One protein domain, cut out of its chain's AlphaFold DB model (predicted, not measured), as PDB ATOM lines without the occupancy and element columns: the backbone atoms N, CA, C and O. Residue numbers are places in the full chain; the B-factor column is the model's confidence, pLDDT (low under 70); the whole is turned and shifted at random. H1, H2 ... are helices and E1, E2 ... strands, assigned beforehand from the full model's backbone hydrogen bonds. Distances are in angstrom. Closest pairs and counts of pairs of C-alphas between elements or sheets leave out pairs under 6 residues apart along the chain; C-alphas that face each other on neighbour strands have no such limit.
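AT A GLANCE: This is residues 3 to 85 of the 85 residues of an uncharacterized protein of Cuscuta campestris (UniProt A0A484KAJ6). A twisted sheet of three strands, E1, E2 and E3, forms a wall, with H1, H2 and H3 following one another along one side of it. H1 packs over E1 and E2, while H2 and H3 run one after the other past E3, and the loop of residues 53 to 62 turns back from H3 to E2 at one end of the long axis. The printed part has 83 residues with three named helices and three named strands, in the order E1, H1, H2, H3, E2, E3 along the chain; the sheet's order is E1, E2, E3, antiparallel throughout, and the class is mixed, helices and strands. The whole is compact, with a radius of gyration of the C-alphas of 12.2 A, yet elongated in outline, spanning 39 by 21 by 19 A.

HOW THE PARTS SIT: E1, residues 3 to 10, is an edge strand, and its antiparallel neighbour is the inner strand E2, residues 63 to 72, at 152 degrees between their directions. N 6 and O 67 are 2.8 A apart, within hydrogen-bond range, and so are N 64 and O 9, at 2.8 A. E2 forms a hairpin with the other edge strand, E3, residues 75 to 84; they are antiparallel at 162 degrees, with N 70 and O 77 within hydrogen-bond range at 2.9 A. Each strand bends: E1 by 60 degrees at residue 7, E2 by 61 degrees at residue 66 and E3 by 50 degrees at residue 80. H1, residues 16 to 26, is on the sheet at a height over the sheet of 9.3 A. It lies over E1 and E2 and runs slantwise to the strands, at 39 degrees to E1 on the local plane. The closest C-alphas of E1 and H1 are those of Asp 10 and Gly 17, 5.5 A apart. H1 touches H2, residues 34 to 43, at a steep tilt of 51 degrees, opposite ways; their closest C-alphas, those of Ala 23 and Tyr 34, are 5.4 A apart. H2 only grazes the sheet, with its residues 36 to 43, and its closest C-alphas to E3 are those of Glu 40 and Leu 76, at 5.8 A. H3, residues 45 to 52, is on the sheet too; the closest C-alphas of H3 and E3 are those of Lys 51 and Leu 81, 7.4 A apart. H1 and H3 on one face of the sheet make two layers, helices on one side and strands on the other. H2 and H3 meet only through their link, and H1 and H3 are apart. In H1, H2 and H3 every O i to N i+4 pair is within hydrogen-bond range.

IN THESE COORDINATES: E1 begins at C-alpha 3, at (35.209, 119.036, 39.108), and measures 19.9 A from first to last C-alpha. H1 measures 15.4 A, H2 14.4 A and H3 10.2 A. H3 ends at C-alpha 52, at (53.197, 128.964, 31.996). E2 measures 25.4 A and E3 27.0 A, ending at C-alpha 84, at (56.892, 119.083, 36.182).

THE WHOLE: The two C-alphas farthest apart are those of Pro 30, between H1 and H2, and Ser 58, between H3 and E2, at 39.1 A. The printed part has no cut, and it ends at residue 85, the chain's last residue. The links E1 to H1, H2 to H3 and E2 to E3 are tight; H1 to H2, with 7 residues, and H3 to E2, with 10, are short, and no link is long. The mean pLDDT of the printed part is 78.6, and the model's confidence is under 70 at residues 12 to 14, 52 to 62 and 84 to 85.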
ATOM      1  N   TYR A   3      33.769 118.899  38.938       83.62
ATOM      2  CA  TYR A   3      35.209 119.036  39.108       83.62
ATOM      3  C   TYR A   3      35.884 117.759  38.632       83.62
ATOM      4  O   TYR A   3      35.547 116.673  39.106       83.62
ATOM      5  N   ASP A   4      36.829 117.909  37.716       83.75
ATOM      6  CA  ASP A   4      37.676 116.833  37.228       83.75
ATOM      7  C   ASP A   4      39.133 117.168  37.534       83.75
ATOM      8  O   ASP A   4      39.610 118.262  37.242       83.75
ATOM      9  N   ASP A   5      39.838 116.203  38.115       84.31
ATOM     10  CA  ASP A   5      41.278 116.265  38.333       84.31
ATOM     11  C   ASP A   5      41.945 115.379  37.277       84.31
ATOM     12  O   ASP A   5      41.713 114.168  37.222       84.31
ATOM     13  N   ILE A   6      42.696 116.002  36.374       85.06
ATOM     14  CA  ILE A   6      43.343 115.338  35.246       85.06
ATOM     15  C   ILE A   6      44.846 115.385  35.471       85.06
ATOM     16  O   ILE A   6      45.467 116.444  35.491       85.06
ATOM     17  N   SER A   7      45.438 114.212  35.637       84.44
ATOM     18  CA  SER A   7      46.873 114.057  35.848       84.44
ATOM     19  C   SER A   7      47.612 113.759  34.546       84.44
ATOM     20  O   SER A   7      47.067 113.071  33.682       84.44
ATOM     21  N   ASN A   8      48.891 114.132  34.482       80.62
ATOM     22  CA  ASN A   8      49.826 113.747  33.416       80.62
ATOM     23  C   ASN A   8      49.378 114.149  32.001       80.62
ATOM     24  O   ASN A   8      49.363 113.320  31.091       80.62
ATOM     25  N   ILE A   9      49.045 115.422  31.811       82.50
ATOM     26  CA  ILE A   9      48.748 115.968  30.487       82.50
ATOM     27  C   ILE A   9      50.057 116.400  29.842       82.50
ATOM     28  O   ILE A   9      50.786 117.233  30.386       82.50
ATOM     29  N   ASP A  10      50.354 115.830  28.682       74.94
ATOM     30  CA  ASP A  10      51.442 116.314  27.846       74.94
ATOM     31  C   ASP A  10      51.013 117.648  27.232       74.94
ATOM     32  O   ASP A  10      49.957 117.731  26.617       74.94
ATOM     33  N   VAL A  11      51.785 118.706  27.457       71.56
ATOM     34  CA  VAL A  11      51.534 120.036  26.869       71.56
ATOM     35  C   VAL A  11      52.759 120.513  26.118       71.56
ATOM     36  O   VAL A  11      53.058 121.703  26.097       71.56
ATOM     37  N   SER A  12      53.521 119.560  25.560       59.94
ATOM     38  CA  SER A  12      54.784 119.826  24.887       59.94
ATOM     39  C   SER A  12      54.625 121.009  23.933       59.94
ATOM     40  O   SER A  12      53.969 120.904  22.899       59.94
ATOM     41  N   SER A  13      55.216 122.138  24.319       59.91
ATOM     42  CA  SER A  13      55.280 123.391  23.564       59.91
ATOM     43  C   SER A  13      53.964 124.149  23.313       59.91
ATOM     44  O   SER A  13      54.061 125.335  23.009       59.91
ATOM     45  N   ASP A  14      52.779 123.537  23.441       68.19
ATOM     46  CA  ASP A  14      51.499 124.162  23.063       68.19
ATOM     47  C   ASP A  14      50.280 123.648  23.869       68.19
ATOM     48  O   ASP A  14      50.335 122.641  24.577       68.19
ATOM     49  N   ILE A  15      49.147 124.347  23.736       77.06
ATOM     50  CA  ILE A  15      47.849 124.016  24.341       77.06
ATOM     51  C   ILE A  15      47.128 122.852  23.637       77.06
ATOM     52  O   ILE A  15      46.118 122.369  24.145       77.06
ATOM     53  N   GLU A  16      47.614 122.392  22.482       80.69
ATOM     54  CA  GLU A  16      47.082 121.226  21.754       80.69
ATOM     55  C   GLU A  16      46.936 119.988  22.646       80.69
ATOM     56  O   GLU A  16      45.856 119.405  22.727       80.69
ATOM     57  N   GLY A  17      47.968 119.634  23.415       80.31
ATOM     58  CA  GLY A  17      47.899 118.458  24.285       80.31
ATOM     59  C   GLY A  17      46.882 118.602  25.429       80.31
ATOM     60  O   GLY A  17      46.258 117.627  25.854       80.31
ATOM     61  N   LEU A  18      46.605 119.839  25.860       82.44
ATOM     62  CA  LEU A  18      45.507 120.142  26.781       82.44
ATOM     63  C   LEU A  18      44.134 119.927  26.118       82.44
ATOM     64  O   LEU A  18      43.239 119.356  26.750       82.44
ATOM     65  N   LYS A  19      43.970 120.333  24.851       86.31
ATOM     66  CA  LYS A  19      42.745 120.092  24.063       86.31
ATOM     67  C   LYS A  19      42.479 118.606  23.906       86.31
ATOM     68  O   LYS A  19      41.376 118.155  24.213       86.31
ATOM     69  N   GLU A  20      43.488 117.838  23.510       85.06
ATOM     70  CA  GLU A  20      43.364 116.392  23.330       85.06
ATOM     71  C   GLU A  20      43.033 115.667  24.639       85.06
ATOM     72  O   GLU A  20      42.147 114.808  24.665       85.06
ATOM     73  N   ALA A  21      43.677 116.039  25.750       84.81
ATOM     74  CA  ALA A  21      43.401 115.432  27.050       84.81
ATOM     75  C   ALA A  21      41.960 115.685  27.518       84.81
ATOM     76  O   ALA A  21      41.277 114.760  27.971       84.81
ATOM     77  N   LEU A  22      41.472 116.922  27.378       86.62
ATOM     78  CA  LEU A  22      40.101 117.276  27.747       86.62
ATOM     79  C   LEU A  22      39.084 116.619  26.810       86.62
ATOM     80  O   LEU A  22      38.104 116.039  27.278       86.62
ATOM     81  N   ALA A  23      39.342 116.621  25.505       86.12
ATOM     82  CA  ALA A  23      38.511 115.933  24.527       86.12
ATOM     83  C   ALA A  23      38.404 114.430  24.802       86.12
ATOM     84  O   ALA A  23      37.309 113.871  24.808       86.12
ATOM     85  N   GLY A  24      39.526 113.766  25.093       86.81
ATOM     86  CA  GLY A  24      39.543 112.352  25.456       86.81
ATOM     87  C   GLY A  24      38.752 112.067  26.735       86.81
ATOM     88  O   GLY A  24      38.046 111.057  26.810       86.81
ATOM     89  N   ARG A  25      38.826 112.972  27.720       86.25
ATOM     90  CA  ARG A  25      38.100 112.867  28.993       86.25
ATOM     91  C   ARG A  25      36.588 112.990  28.813       86.25
ATOM     92  O   ARG A  25      35.850 112.212  29.415       86.25
ATOM     93  N   TYR A  26      36.135 113.923  27.981       86.00
ATOM     94  CA  TYR A  26      34.712 114.217  27.786       86.00
ATOM     95  C   TYR A  26      34.123 113.647  26.492       86.00
ATOM     96  O   TYR A  26      32.987 113.955  26.164       86.00
ATOM     97  N   LYS A  27      34.824 112.751  25.789       83.44
ATOM     98  CA  LYS A  27      34.363 112.147  24.522       83.44
ATOM     99  C   LYS A  27      32.965 111.507  24.565       83.44
ATOM    100  O   LYS A  27      32.339 111.333  23.528       83.44
ATOM    101  N   ASN A  28      32.513 111.102  25.753       83.75
ATOM    102  CA  ASN A  28      31.210 110.475  25.975       83.75
ATOM    103  C   ASN A  28      30.143 111.471  26.471       83.75
ATOM    104  O   ASN A  28      29.012 111.061  26.722       83.75
ATOM    105  N   ASP A  29      30.491 112.746  26.664       82.31
ATOM    106  CA  ASP A  29      29.564 113.792  27.093       82.31
ATOM    107  C   ASP A  29      29.010 114.523  25.858       82.31
ATOM    108  O   ASP A  29      29.744 115.251  25.185       82.31
ATOM    109  N   PRO A  30      27.711 114.370  25.544       77.75
ATOM    110  CA  PRO A  30      27.108 114.995  24.370       77.75
ATOM    111  C   PRO A  30      27.027 116.526  24.465       77.75
ATOM    112  O   PRO A  30      26.721 117.175  23.469       77.75
ATOM    113  N   ASN A  31      27.277 117.115  25.639       79.44
ATOM    114  CA  ASN A  31      27.270 118.564  25.846       79.44
ATOM    115  C   ASN A  31      28.674 119.182  25.796       79.44
ATOM    116  O   ASN A  31      28.798 120.398  25.947       79.44
ATOM    117  N   ARG A  32      29.724 118.362  25.671       80.62
ATOM    118  CA  ARG A  32      31.131 118.782  25.720       80.62
ATOM    119  C   ARG A  32      31.886 118.154  24.558       80.62
ATOM    120  O   ARG A  32      32.817 117.373  24.746       80.62
ATOM    121  N   ASP A  33      31.436 118.466  23.349       81.88
ATOM    122  CA  ASP A  33      32.110 118.021  22.139       81.88
ATOM    123  C   ASP A  33      33.479 118.701  21.969       81.88
ATOM    124  O   ASP A  33      33.812 119.688  22.632       81.88
ATOM    125  N   TYR A  34      34.287 118.150  21.063       82.44
ATOM    126  CA  TYR A  34      35.649 118.611  20.806       82.44
ATOM    127  C   TYR A  34      35.730 120.107  20.478       82.44
ATOM    128  O   TYR A  34      36.610 120.794  20.998       82.44
ATOM    129  N   ASN A  35      34.815 120.623  19.649       86.06
ATOM    130  CA  ASN A  35      34.850 122.027  19.239       86.06
ATOM    131  C   ASN A  35      34.562 122.926  20.436       86.06
ATOM    132  O   ASN A  35      35.285 123.892  20.662       86.06
ATOM    133  N   TYR A  36      33.572 122.550  21.244       87.56
ATOM    134  CA  TYR A  36      33.223 123.300  22.441       87.56
ATOM    135  C   TYR A  36      34.363 123.344  23.469       87.56
ATOM    136  O   TYR A  36      34.674 124.393  24.034       87.56
ATOM    137  N   ILE A  37      35.046 122.216  23.670       86.81
ATOM    138  CA  ILE A  37      36.234 122.137  24.528       86.81
ATOM    139  C   ILE A  37      37.358 123.027  23.990       86.81
ATOM    140  O   ILE A  37      37.979 123.753  24.764       86.81
ATOM    141  N   CYS A  38      37.600 123.011  22.676       86.62
ATOM    142  CA  CYS A  38      38.599 123.875  22.052       86.62
ATOM    143  C   CYS A  38      38.294 125.358  22.281       86.62
ATOM    144  O   CYS A  38      39.189 126.093  22.693       86.62
ATOM    145  N   GLU A  39      37.049 125.794  22.065       89.81
ATOM    146  CA  GLU A  39      36.640 127.187  22.284       89.81
ATOM    147  C   GLU A  39      36.861 127.632  23.733       89.81
ATOM    148  O   GLU A  39      37.374 128.722  23.992       89.81
ATOM    149  N   GLU A  40      36.504 126.787  24.696       89.56
ATOM    150  CA  GLU A  40      36.660 127.113  26.107       89.56
ATOM    151  C   GLU A  40      38.131 127.109  26.557       89.56
ATOM    152  O   GLU A  40      38.522 127.931  27.390       89.56
ATOM    153  N   ILE A  41      38.982 126.256  25.980       85.44
ATOM    154  CA  ILE A  41      40.432 126.299  26.216       85.44
ATOM    155  C   ILE A  41      41.040 127.566  25.619       85.44
ATOM    156  O   ILE A  41      41.822 128.219  26.302       85.44
ATOM    157  N   GLU A  42      40.655 127.964  24.402       86.25
ATOM    158  CA  GLU A  42      41.100 129.230  23.801       86.25
ATOM    159  C   GLU A  42      40.703 130.433  24.669       86.25
ATOM    160  O   GLU A  42      41.497 131.348  24.872       86.25
ATOM    161  N   ARG A  43      39.509 130.417  25.274       86.56
ATOM    162  CA  ARG A  43      39.086 131.454  26.235       86.56
ATOM    163  C   ARG A  43      39.925 131.467  27.507       86.56
ATOM    164  O   ARG A  43      40.178 132.530  28.067       86.56
ATOM    165  N   ASN A  44      40.360 130.296  27.962       84.12
ATOM    166  CA  ASN A  44      41.247 130.154  29.113       84.12
ATOM    167  C   ASN A  44      42.737 130.253  28.728       84.12
ATOM    168  O   ASN A  44      43.594 130.139  29.605       84.12
ATOM    169  N   LYS A  45      43.067 130.496  27.451       82.31
ATOM    170  CA  LYS A  45      44.444 130.509  26.949       82.31
ATOM    171  C   LYS A  45      45.301 131.527  27.680       82.31
ATOM    172  O   LYS A  45      46.371 131.169  28.143       82.31
ATOM    173  N   SER A  46      44.813 132.748  27.881       80.38
ATOM    174  CA  SER A  46      45.577 133.772  28.602       80.38
ATOM    175  C   SER A  46      45.862 133.385  30.056       80.38
ATOM    176  O   SER A  46      46.930 133.692  30.566       80.38
ATOM    177  N   TYR A  47      44.945 132.671  30.720       82.06
ATOM    178  CA  TYR A  47      45.186 132.144  32.066       82.06
ATOM    179  C   TYR A  47      46.234 131.027  32.047       82.06
ATOM    180  O   TYR A  47      47.130 130.993  32.887       82.06
ATOM    181  N   PHE A  48      46.150 130.129  31.065       78.38
ATOM    182  CA  PHE A  48      47.143 129.083  30.854       78.38
ATOM    183  C   PHE A  48      48.534 129.672  30.590       78.38
ATOM    184  O   PHE A  48      49.496 129.328  31.271       78.38
ATOM    185  N   GLU A  49      48.622 130.615  29.655       77.31
ATOM    186  CA  GLU A  49      49.833 131.351  29.310       77.31
ATOM    187  C   GLU A  49      50.349 132.187  30.479       77.31
ATOM    188  O   GLU A  49      51.551 132.297  30.615       77.31
ATOM    189  N   GLU A  50      49.510 132.734  31.362       78.19
ATOM    190  CA  GLU A  50      49.977 133.407  32.583       78.19
ATOM    191  C   GLU A  50      50.605 132.413  33.570       78.19
ATOM    192  O   GLU A  50      51.605 132.723  34.213       78.19
ATOM    193  N   LYS A  51      50.053 131.201  33.694       74.75
ATOM    194  CA  LYS A  51      50.605 130.160  34.577       74.75
ATOM    195  C   LYS A  51      51.877 129.525  34.022       74.75
ATOM    196  O   LYS A  51      52.765 129.181  34.800       74.75
ATOM    197  N   VAL A  52      51.987 129.415  32.701       66.12
ATOM    198  CA  VAL A  52      53.197 128.964  31.996       66.12
ATOM    199  C   VAL A  52      54.222 130.103  31.839       66.12
ATOM    200  O   VAL A  52      55.428 129.878  31.854       66.12
ATOM    201  N   GLY A  53      53.752 131.341  31.723       54.94
ATOM    202  CA  GLY A  53      54.461 132.518  31.217       54.94
ATOM    203  C   GLY A  53      55.533 133.180  32.080       54.94
ATOM    204  O   GLY A  53      56.388 133.833  31.480       54.94
ATOM    205  N   PRO A  54      55.621 133.032  33.420       56.81
ATOM    206  CA  PRO A  54      56.821 133.489  34.119       56.81
ATOM    207  C   PRO A  54      58.071 132.676  33.724       56.81
ATOM    208  O   PRO A  54      59.184 133.098  34.027       56.81
ATOM    209  N   PHE A  55      57.913 131.552  33.012       54.19
ATOM    210  CA  PHE A  55      58.994 130.709  32.501       54.19
ATOM    211  C   PHE A  55      59.247 131.005  31.014       54.19
ATOM    212  O   PHE A  55      58.922 130.239  30.110       54.19
ATOM    213  N   SER A  56      59.822 132.177  30.763       44.56
ATOM    214  CA  SER A  56      60.259 132.668  29.457       44.56
ATOM    215  C   SER A  56      61.102 131.645  28.676       44.56
ATOM    216  O   SER A  56      62.127 131.184  29.163       44.56
ATOM    217  N   ALA A  57      60.663 131.331  27.447       50.62
ATOM    218  CA  ALA A  57      61.373 130.804  26.260       50.62
ATOM    219  C   ALA A  57      62.393 129.638  26.374       50.62
ATOM    220  O   ALA A  57      62.897 129.186  25.350       50.62
ATOM    221  N   SER A  58      62.727 129.125  27.557       51.94
ATOM    222  CA  SER A  58      63.765 128.096  27.745       51.94
ATOM    223  C   SER A  58      63.337 126.938  28.645       51.94
ATOM    224  O   SER A  58      64.018 125.917  28.671       51.94
ATOM    225  N   VAL A  59      62.203 127.056  29.341       55.34
ATOM    226  CA  VAL A  59      61.667 125.996  30.204       55.34
ATOM    227  C   VAL A  59      60.152 125.926  30.028       55.34
ATOM    228  O   VAL A  59      59.388 126.220  30.942       55.34
ATOM    229  N   ILE A  60      59.700 125.575  28.821       58.03
ATOM    230  CA  ILE A  60      58.296 125.196  28.653       58.03
ATOM    231  C   ILE A  60      58.113 123.897  29.445       58.03
ATOM    232  O   ILE A  60      58.814 122.920  29.149       58.03
ATOM    233  N   PRO A  61      57.236 123.860  30.462       61.81
ATOM    234  CA  PRO A  61      56.975 122.633  31.186       61.81
ATOM    235  C   PRO A  61      56.477 121.583  30.195       61.81
ATOM    236  O   PRO A  61      55.485 121.784  29.500       61.81
ATOM    237  N   LYS A  62      57.190 120.459  30.104       67.81
ATOM    238  CA  LYS A  62      56.861 119.393  29.143       67.81
ATOM    239  C   LYS A  62      55.522 118.733  29.469       67.81
ATOM    240  O   LYS A  62      54.890 118.144  28.601       67.81
ATOM    241  N   ARG A  63      55.103 118.812  30.732       76.81
ATOM    242  CA  ARG A  63      53.941 118.107  31.257       76.81
ATOM    243  C   ARG A  63      53.286 118.885  32.388       76.81
ATOM    244  O   ARG A  63      53.957 119.369  33.301       76.81
ATOM    245  N   ILE A  64      51.961 118.905  32.357       82.81
ATOM    246  CA  ILE A  64      51.121 119.242  33.499       82.81
ATOM    247  C   ILE A  64      50.946 117.969  34.317       82.81
ATOM    248  O   ILE A  64      50.387 116.973  33.849       82.81
ATOM    249  N   THR A  65      51.464 117.972  35.538       83.12
ATOM    250  CA  THR A  65      51.336 116.835  36.457       83.12
ATOM    251  C   THR A  65      49.928 116.741  37.010       83.12
ATOM    252  O   THR A  65      49.442 115.631  37.242       83.12
ATOM    253  N   ARG A  66      49.258 117.887  37.151       85.88
ATOM    254  CA  ARG A  66      47.897 117.984  37.655       85.88
ATOM    255  C   ARG A  66      47.182 119.182  37.048       85.88
ATOM    256  O   ARG A  66      47.739 120.274  36.995       85.88
ATOM    257  N   LEU A  67      45.959 118.956  36.592       86.44
ATOM    258  CA  LEU A  67      45.040 119.966  36.093       86.44
ATOM    259  C   LEU A  67      43.697 119.792  36.792       86.44
ATOM    260  O   LEU A  67      43.025 118.777  36.610       86.44
ATOM    261  N   GLY A  68      43.270 120.809  37.525       88.06
ATOM    262  CA  GLY A  68      41.901 120.913  38.003       88.06
ATOM    263  C   GLY A  68      41.012 121.582  36.960       88.06
ATOM    264  O   GLY A  68      41.291 122.685  36.491       88.06
ATOM    265  N   VAL A  69      39.894 120.956  36.635       88.12
ATOM    266  CA  VAL A  69      38.937 121.453  35.653       88.12
ATOM    267  C   VAL A  69      37.591 121.634  36.321       88.12
ATOM    268  O   VAL A  69      37.023 120.679  36.847       88.12
ATOM    269  N   PHE A  70      37.056 122.849  36.274       88.56
ATOM    270  CA  PHE A  70      35.727 123.151  36.781       88.56
ATOM    271  C   PHE A  70      34.777 123.464  35.635       88.56
ATOM    272  O   PHE A  70      34.995 124.400  34.874       88.56
ATOM    273  N   TRP A  71      33.678 122.721  35.566       86.12
ATOM    274  CA  TRP A  71      32.549 123.064  34.711       86.12
ATOM    275  C   TRP A  71      31.450 123.728  35.535       86.12
ATOM    276  O   TRP A  71      30.827 123.099  36.408       86.12
ATOM    277  N   ILE A  72      31.189 124.999  35.233       84.19
ATOM    278  CA  ILE A  72      30.121 125.799  35.834       84.19
ATOM    279  C   ILE A  72      29.085 126.088  34.748       84.19
ATOM    280  O   ILE A  72      29.262 126.941  33.881       84.19
ATOM    281  N   GLY A  73      27.988 125.329  34.777       84.50
ATOM    282  CA  GLY A  73      27.022 125.333  33.682       84.50
ATOM    283  C   GLY A  73      27.676 124.796  32.412       84.50
ATOM    284  O   GLY A  73      28.066 123.629  32.383       84.50
ATOM    285  N   LYS A  74      27.797 125.650  31.392       81.81
ATOM    286  CA  LYS A  74      28.497 125.318  30.147       81.81
ATOM    287  C   LYS A  74      29.958 125.778  30.142       81.81
ATOM    288  O   LYS A  74      30.733 125.251  29.370       81.81
ATOM    289  N   SER A  75      30.366 126.688  31.023       84.81
ATOM    290  CA  SER A  75      31.716 127.255  30.966       84.81
ATOM    291  C   SER A  75      32.765 126.397  31.669       84.81
ATOM    292  O   SER A  75      32.503 125.827  32.734       84.81
ATOM    293  N   LEU A  76      33.958 126.364  31.078       87.25
ATOM    294  CA  LEU A  76      35.170 125.747  31.595       87.25
ATOM    295  C   LEU A  76      35.990 126.772  32.371       87.25
ATOM    296  O   LEU A  76      36.252 127.881  31.904       87.25
ATOM    297  N   THR A  77      36.484 126.376  33.532       87.94
ATOM    298  CA  THR A  77      37.485 127.133  34.275       87.94
ATOM    299  C   THR A  77      38.639 126.211  34.617       87.94
ATOM    300  O   THR A  77      38.443 125.146  35.209       87.94
ATOM    301  N   LEU A  78      39.846 126.621  34.230       86.06
ATOM    302  CA  LEU A  78      41.067 125.918  34.595       86.06
ATOM    303  C   LEU A  78      41.496 126.310  36.014       86.06
ATOM    304  O   LEU A  78      41.336 127.448  36.449       86.06
ATOM    305  N   SER A  79      42.048 125.356  36.747       84.50
ATOM    306  CA  SER A  79      42.497 125.514  38.129       84.50
ATOM    307  C   SER A  79      43.592 124.498  38.436       84.50
ATOM    308  O   SER A  79      43.782 123.564  37.664       84.50
ATOM    309  N   CYS A  80      44.295 124.656  39.564       78.69
ATOM    310  CA  CYS A  80      45.291 123.682  40.033       78.69
ATOM    311  C   CYS A  80      46.223 123.198  38.904       78.69
ATOM    312  O   CYS A  80      46.322 121.998  38.683       78.69
ATOM    313  N   LEU A  81      46.811 124.135  38.146       81.19
ATOM    314  CA  LEU A  81      47.813 123.829  37.126       81.19
ATOM    315  C   LEU A  81      49.169 123.630  37.803       81.19
ATOM    316  O   LEU A  81      49.848 124.608  38.114       81.19
ATOM    317  N   ASP A  82      49.538 122.370  38.012       82.25
ATOM    318  CA  ASP A  82      50.867 121.975  38.470       82.25
ATOM    319  C   ASP A  82      51.688 121.437  37.295       82.25
ATOM    320  O   ASP A  82      51.203 120.660  36.468       82.25
ATOM    321  N   PHE A  83      52.960 121.819  37.236       76.81
ATOM    322  CA  PHE A  83      53.879 121.434  36.168       76.81
ATOM    323  C   PHE A  83      55.040 120.602  36.720       76.81
ATOM    324  O   PHE A  83      55.495 120.838  37.842       76.81
ATOM    325  N   SER A  84      55.558 119.651  35.932       68.06
ATOM    326  CA  SER A  84      56.892 119.083  36.182       68.06
ATOM    327  C   SER A  84      57.917 119.761  35.281       68.06
ATOM    328  O   SER A  84      57.730 119.780  34.059       68.06
ATOM    329  N   TYR A  85      58.995 120.259  35.883       63.94
ATOM    330  CA  TYR A  85      60.150 120.841  35.199       63.94
ATOM    331  C   TYR A  85      61.262 119.808  35.017       63.94
ATOM    332  O   TYR A  85      61.473 119.009  35.958       63.94
TER     333      TYR A  85